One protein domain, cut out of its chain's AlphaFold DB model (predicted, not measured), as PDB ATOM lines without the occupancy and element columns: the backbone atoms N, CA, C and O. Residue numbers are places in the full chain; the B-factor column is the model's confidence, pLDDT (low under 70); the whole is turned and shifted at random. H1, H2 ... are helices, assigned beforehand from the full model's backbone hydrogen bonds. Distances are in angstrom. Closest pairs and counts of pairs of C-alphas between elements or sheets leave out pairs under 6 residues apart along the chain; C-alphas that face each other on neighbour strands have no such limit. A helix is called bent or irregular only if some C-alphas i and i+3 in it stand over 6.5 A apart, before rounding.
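This is residues 13 to 65 of the 66 residues of an uncharacterized protein of Cytophagales bacterium (UniProt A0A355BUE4). The model is a lopsided helical hairpin: a short helix, H1, folds against the first part of a much longer helix, H2, and the far part of H2, residues 48 to 63, sticks out as a long arm with residues 64 and 65 at its tip. H1 meets H2 with residues 15 to 21, and the two helices spread toward the link, residues 29 to 33, which spans the wide end. The printed part has 53 residues with two named helices, H1 then H2, and no named strand; the class is all helix. It is extended, with a radius of gyration of the C-alphas of 16.3 A and spans of 52 by 19 by 10 A, the arm making the length.

H1 is residues 15 to 28, from C-alpha 15 at (184.190, 164.365, 215.746), and measures 20.7 A from first to last C-alpha. It is only just irregular: C-alphas 15 and 18 are 6.8 A apart. H2 is residues 34 to 63, 42.3 A long, from C-alpha 34 at (195.299, 168.038, 224.467) to C-alpha 63 at (176.254, 158.468, 187.950). It is irregular, with C-alphas 57 and 60 at 7.0 A, and has a kink of 40 degrees near residue 57.

H1 and H2 form a helical hairpin and run opposite ways at a steep tilt of 40 degrees. They touch through residues 15 to 21 of H1 and 36 to 44 of H2 alone; their closest C-alphas, of Ala 18 and Phe 37, are 5.1 A apart. Of the O i to N i+4 pairs, 7 of 10 in H1 and 24 of 26 in H2 are within hydrogen-bond range.

The C-alphas farthest apart, of Gln 29 and Asp 64, are 52.4 A apart. Residues 48 to 65 stand free; without them the body spans 29 by 15 by 10 A. The printed part has no cut, and the link from H1 to H2 is tight. The mean pLDDT of the printed part is 92.8, and residue 65 is under 70.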
ATOM      1  N   CYS A  13     186.483 160.062 220.725       94.81
ATOM      2  CA  CYS A  13     186.361 159.613 219.332       94.81
ATOM      3  C   CYS A  13     185.224 160.311 218.560       94.81
ATOM      4  O   CYS A  13     185.129 160.176 217.341       94.81
ATOM      5  N   SER A  14     184.340 161.052 219.238       94.56
ATOM      6  CA  SER A  14     183.331 161.858 218.558       94.56
ATOM      7  C   SER A  14     183.997 163.011 217.796       94.56
ATOM      8  O   SER A  14     184.738 163.790 218.406       94.56
ATOM      9  N   PRO A  15     183.680 163.221 216.505       91.44
ATOM     10  CA  PRO A  15     184.190 164.365 215.746       91.44
ATOM     11  C   PRO A  15     183.681 165.711 216.290       91.44
ATOM     12  O   PRO A  15     184.255 166.760 216.015       91.44
ATOM     13  N   MET A  16     182.615 165.693 217.100       95.44
ATOM     14  CA  MET A  16     182.054 166.895 217.717       95.44
ATOM     15  C   MET A  16     182.769 167.306 219.009       95.44
ATOM     16  O   MET A  16     182.610 168.448 219.436       95.44
ATOM     17  N   TYR A  17     183.546 166.418 219.641       95.50
ATOM     18  CA  TYR A  17     184.167 166.694 220.941       95.50
ATOM     19  C   TYR A  17     185.101 167.912 220.890       95.50
ATOM     20  O   TYR A  17     184.910 168.858 221.654       95.50
ATOM     21  N   ALA A  18     186.056 167.937 219.952       94.88
ATOM     22  CA  ALA A  18     186.990 169.053 219.799       94.88
ATOM     23  C   ALA A  18     186.279 170.380 219.490       94.88
ATOM     24  O   ALA A  18     186.643 171.416 220.044       94.88
ATOM     25  N   ALA A  19     185.241 170.350 218.646       94.69
ATOM     26  CA  ALA A  19     184.456 171.537 218.321       94.69
ATOM     27  C   ALA A  19     183.758 172.097 219.570       94.69
ATOM     28  O   ALA A  19     183.892 173.279 219.880       94.69
ATOM     29  N   ILE A  20     183.060 171.241 220.322       94.62
ATOM     30  CA  ILE A  20     182.350 171.637 221.543       94.62
ATOM     31  C   ILE A  20     183.322 172.199 222.586       94.62
ATOM     32  O   ILE A  20     183.029 173.229 223.189       94.62
ATOM     33  N   GLU A  21     184.475 171.564 222.798       93.38
ATOM     34  CA  GLU A  21     185.485 172.050 223.748       93.38
ATOM     35  C   GLU A  21     186.047 173.424 223.347       93.38
ATOM     36  O   GLU A  21     186.160 174.303 224.202       93.38
ATOM     37  N   LEU A  22     186.286 173.679 222.053       94.38
ATOM     38  CA  LEU A  22     186.701 175.004 221.568       94.38
ATOM     39  C   LEU A  22     185.649 176.086 221.834       94.38
ATOM     40  O   LEU A  22     185.997 177.185 222.260       94.38
ATOM     41  N   PHE A  23     184.364 175.780 221.635       94.88
ATOM     42  CA  PHE A  23     183.280 176.719 221.948       94.88
ATOM     43  C   PHE A  23     183.102 176.934 223.455       94.88
ATOM     44  O   PHE A  23     182.707 178.018 223.887       94.88
ATOM     45  N   ARG A  24     183.401 175.922 224.274       93.50
ATOM     46  CA  ARG A  24     183.296 176.002 225.737       93.50
ATOM     47  C   ARG A  24     184.472 176.722 226.384       93.50
ATOM     48  O   ARG A  24     184.278 177.311 227.449       93.50
ATOM     49  N   TYR A  25     185.654 176.698 225.773       93.00
ATOM     50  CA  TYR A  25     186.862 177.337 226.297       93.00
ATOM     51  C   TYR A  25     186.655 178.807 226.710       93.00
ATOM     52  O   TYR A  25     186.863 179.113 227.887       93.00
ATOM     53  N   PRO A  26     186.162 179.715 225.840       94.00
ATOM     54  CA  PRO A  26     185.980 181.117 226.222       94.00
ATOM     55  C   PRO A  26     184.928 181.311 227.325       94.00
ATOM     56  O   PRO A  26     185.025 182.259 228.101       94.00
ATOM     57  N   LEU A  27     183.944 180.411 227.420       95.38
ATOM     58  CA  LEU A  27     182.839 180.505 228.378       95.38
ATOM     59  C   LEU A  27     183.208 179.987 229.771       95.38
ATOM     60  O   LEU A  27     182.718 180.496 230.773       95.38
ATOM     61  N   THR A  28     184.035 178.946 229.834       93.94
ATOM     62  CA  THR A  28     184.338 178.229 231.081       93.94
ATOM     63  C   THR A  28     185.737 178.508 231.610       93.94
ATOM     64  O   THR A  28     185.995 178.224 232.777       93.94
ATOM     65  N   GLN A  29     186.636 179.039 230.768       89.69
ATOM     66  CA  GLN A  29     188.061 179.233 231.068       89.69
ATOM     67  C   GLN A  29     188.756 177.939 231.543       89.69
ATOM     68  O   GLN A  29     189.819 177.978 232.161       89.69
ATOM     69  N   GLN A  30     188.154 176.774 231.271       90.31
ATOM     70  CA  GLN A  30     188.737 175.471 231.565       90.31
ATOM     71  C   GLN A  30     189.725 175.111 230.463       90.31
ATOM     72  O   GLN A  30     189.404 175.221 229.281       90.31
ATOM     73  N   ALA A  31     190.923 174.675 230.851       90.25
ATOM     74  CA  ALA A  31     191.932 174.244 229.897       90.25
ATOM     75  C   ALA A  31     191.436 173.037 229.087       90.25
ATOM     76  O   ALA A  31     190.885 172.085 229.644       90.25
ATOM     77  N   ILE A  32     191.669 173.084 227.777       92.56
ATOM     78  CA  ILE A  32     191.376 171.974 226.872       92.56
ATOM     79  C   ILE A  32     192.415 170.881 227.117       92.56
ATOM     80  O   ILE A  32     193.618 171.144 227.079       92.56
ATOM     81  N   ASP A  33     191.957 169.650 227.332       93.06
ATOM     82  CA  ASP A  33     192.851 168.500 227.425       93.06
ATOM     83  C   ASP A  33     193.390 168.139 226.022       93.06
ATOM     84  O   ASP A  33     192.610 167.737 225.144       93.06
ATOM     85  N   PRO A  34     194.711 168.261 225.784       94.06
ATOM     86  CA  PRO A  34     195.299 168.038 224.467       94.06
ATOM     87  C   PRO A  34     195.183 166.580 223.997       94.06
ATOM     88  O   PRO A  34     195.171 166.324 222.789       94.06
ATOM     89  N   VAL A  35     195.060 165.613 224.911       95.19
ATOM     90  CA  VAL A  35     194.926 164.192 224.567       95.19
ATOM     91  C   VAL A  35     193.559 163.934 223.946       95.19
ATOM     92  O   VAL A  35     193.477 163.457 222.817       95.19
ATOM     93  N   TYR A  36     192.471 164.300 224.621       94.94
ATOM     94  CA  TYR A  36     191.128 164.077 224.070       94.94
ATOM     95  C   TYR A  36     190.858 164.940 222.836       94.94
ATOM     96  O   TYR A  36     190.193 164.496 221.899       94.94
ATOM     97  N   PHE A  37     191.417 166.152 222.801       95.25
ATOM     98  CA  PHE A  37     191.338 167.024 221.634       95.25
ATOM     99  C   PHE A  37     192.001 166.393 220.402       95.25
ATOM    100  O   PHE A  37     191.388 166.329 219.336       95.25
ATOM    101  N   SER A  38     193.227 165.879 220.548       96.00
ATOM    102  CA  SER A  38     193.949 165.234 219.445       96.00
ATOM    103  C   SER A  38     193.274 163.947 218.961       96.00
ATOM    104  O   SER A  38     193.225 163.720 217.753       96.00
ATOM    105  N   ILE A  39     192.676 163.152 219.856       97.06
ATOM    106  CA  ILE A  39     191.888 161.961 219.487       97.06
ATOM    107  C   ILE A  39     190.670 162.343 218.633       97.06
ATOM    108  O   ILE A  39     190.420 161.720 217.597       97.06
ATOM    109  N   SER A  40     189.932 163.380 219.030       97.12
ATOM    110  CA  SER A  40     188.768 163.870 218.278       97.12
ATOM    111  C   SER A  40     189.177 164.408 216.908       97.12
ATOM    112  O   SER A  40     188.575 164.050 215.895       97.12
ATOM    113  N   LEU A  41     190.269 165.175 216.846       96.62
ATOM    114  CA  LEU A  41     190.816 165.688 215.592       96.62
ATOM    115  C   LEU A  41     191.266 164.560 214.651       96.62
ATOM    116  O   LEU A  41     190.942 164.581 213.463       96.62
ATOM    117  N   ALA A  42     191.966 163.550 215.171       97.44
ATOM    118  CA  ALA A  42     192.358 162.372 214.401       97.44
ATOM    119  C   ALA A  42     191.132 161.611 213.873       97.44
ATOM    120  O   ALA A  42     191.116 161.194 212.716       97.44
ATOM    121  N   SER A  43     190.076 161.498 214.682       97.06
ATOM    122  CA  SER A  43     188.810 160.879 214.277       97.06
ATOM    123  C   SER A  43     188.153 161.639 213.119       97.06
ATOM    124  O   SER A  43     187.700 161.012 212.163       97.06
ATOM    125  N   CYS A  44     188.177 162.978 213.134       96.81
ATOM    126  CA  CYS A  44     187.719 163.797 212.006       96.81
ATOM    127  C   CYS A  44     188.502 163.506 210.720       96.81
ATOM    128  O   CYS A  44     187.897 163.334 209.665       96.81
ATOM    129  N   VAL A  45     189.834 163.422 210.799       97.69
ATOM    130  CA  VAL A  45     190.683 163.121 209.632       97.69
ATOM    131  C   VAL A  45     190.388 161.723 209.091       97.69
ATOM    132  O   VAL A  45     190.217 161.559 207.886       97.69
ATOM    133  N   ILE A  46     190.269 160.721 209.966       97.69
ATOM    134  CA  ILE A  46     189.927 159.349 209.573       97.69
ATOM    135  C   ILE A  46     188.566 159.320 208.867       97.69
ATOM    136  O   ILE A  46     188.460 158.770 207.773       97.69
ATOM    137  N   LEU A  47     187.541 159.950 209.446       97.25
ATOM    138  CA  LEU A  47     186.204 160.005 208.853       97.25
ATOM    139  C   LEU A  47     186.187 160.756 207.520       97.25
ATOM    140  O   LEU A  47     185.505 160.321 206.596       97.25
ATOM    141  N   LEU A  48     186.961 161.835 207.388       97.50
ATOM    142  CA  LEU A  48     187.110 162.560 206.129       97.50
ATOM    143  C   LEU A  48     187.717 161.667 205.041       97.50
ATOM    144  O   LEU A  48     187.187 161.598 203.935       97.50
ATOM    145  N   LEU A  49     188.802 160.955 205.352       98.06
ATOM    146  CA  LEU A  49     189.457 160.052 204.404       98.06
ATOM    147  C   LEU A  49     188.547 158.884 204.008       98.06
ATOM    148  O   LEU A  49     188.469 158.548 202.825       98.06
ATOM    149  N   ILE A  50     187.822 158.305 204.970       97.25
ATOM    150  CA  ILE A  50     186.807 157.277 204.707       97.25
ATOM    151  C   ILE A  50     185.718 157.840 203.794       97.25
ATOM    152  O   ILE A  50     185.391 157.208 202.795       97.25
ATOM    153  N   GLY A  51     185.196 159.031 204.094       96.12
ATOM    154  CA  GLY A  51     184.159 159.690 203.304       96.12
ATOM    155  C   GLY A  51     184.599 159.939 201.865       96.12
ATOM    156  O   GLY A  51     183.883 159.570 200.941       96.12
ATOM    157  N   ILE A  52     185.805 160.477 201.658       96.62
ATOM    158  CA  ILE A  52     186.371 160.700 200.318       96.62
ATOM    159  C   ILE A  52     186.567 159.374 199.575       96.62
ATOM    160  O   ILE A  52     186.236 159.272 198.395       96.62
ATOM    161  N   SER A  53     187.107 158.351 200.242       95.94
ATOM    162  CA  SER A  53     187.332 157.040 199.627       95.94
ATOM    163  C   SER A  53     186.015 156.363 199.241       95.94
ATOM    164  O   SER A  53     185.887 155.856 198.129       95.94
ATOM    165  N   TYR A  54     185.025 156.393 200.132       95.38
ATOM    166  CA  TYR A  54     183.690 155.864 199.883       95.38
ATOM    167  C   TYR A  54     182.993 156.613 198.745       95.38
ATOM    168  O   TYR A  54     182.458 155.980 197.837       95.38
ATOM    169  N   PHE A  55     183.058 157.946 198.750       94.00
ATOM    170  CA  PHE A  55     182.483 158.786 197.703       94.00
ATOM    171  C   PHE A  55     183.057 158.433 196.329       94.00
ATOM    172  O   PHE A  55     182.300 158.079 195.435       94.00
ATOM    173  N   LYS A  56     184.389 158.381 196.186       91.50
ATOM    174  CA  LYS A  56     185.038 157.993 194.920       91.50
ATOM    175  C   LYS A  56     184.615 156.615 194.412       91.50
ATOM    176  O   LYS A  56     184.507 156.410 193.213       91.50
ATOM    177  N   ARG A  57     184.405 155.653 195.313       89.81
ATOM    178  CA  ARG A  57     183.981 154.293 194.934       89.81
ATOM    179  C   ARG A  57     182.505 154.205 194.561       89.81
ATOM    180  O   ARG A  57     182.117 153.240 193.916       89.81
ATOM    181  N   THR A  58     181.691 155.148 195.019       90.88
ATOM    182  CA  THR A  58     180.242 155.158 194.782       90.88
ATOM    183  C   THR A  58     179.821 156.157 193.712       90.88
ATOM    184  O   THR A  58     178.693 156.081 193.246       90.88
ATOM    185  N   GLU A  59     180.721 157.042 193.280       89.00
ATOM    186  CA  GLU A  59     180.483 158.041 192.238       89.00
ATOM    187  C   GLU A  59     179.956 157.415 190.941       89.00
ATOM    188  O   GLU A  59     178.910 157.837 190.462       89.00
ATOM    189  N   GLU A  60     180.608 156.365 190.426       80.38
ATOM    190  CA  GLU A  60     180.168 155.663 189.206       80.38
ATOM    191  C   GLU A  60     178.784 155.021 189.379       80.38
ATOM    192  O   GLU A  60     177.921 155.167 188.522       80.38
ATOM    193  N   PHE A  61     178.534 154.388 190.533       83.44
ATOM    194  CA  PHE A  61     177.224 153.811 190.839       83.44
ATOM    195  C   PHE A  61     176.123 154.876 190.842       83.44
ATOM    196  O   PHE A  61     175.057 154.635 190.296       83.44
ATOM    197  N   PHE A  62     176.359 156.050 191.439       78.62
ATOM    198  CA  PHE A  62     175.376 157.137 191.451       78.62
ATOM    199  C   PHE A  62     175.227 157.829 190.093       78.62
ATOM    200  O   PHE A  62     174.126 158.282 189.783       78.62
ATOM    201  N   ALA A  63     176.293 157.901 189.294       82.06
ATOM    202  CA  ALA A  63     176.254 158.468 187.950       82.06
ATOM    203  C   ALA A  63     175.337 157.666 187.011       82.06
ATOM    204  O   ALA A  63     174.668 158.266 186.181       82.06
ATOM    205  N   ASP A  64     175.243 156.346 187.193       78.38
ATOM    206  CA  ASP A  64     174.371 155.478 186.388       78.38
ATOM    207  C   ASP A  64     172.865 155.607 186.725       78.38
ATOM    208  O   ASP A  64     172.024 155.151 185.947       78.38
ATOM    209  N   PHE A  65     172.490 156.211 187.864       69.88
ATOM    210  CA  PHE A  65     171.078 156.436 188.243       69.88
ATOM    211  C   PHE A  65     170.520 157.811 187.839       69.88
ATOM    212  O   PHE A  65     169.308 158.010 187.971       69.88
TER     213      PHE A  65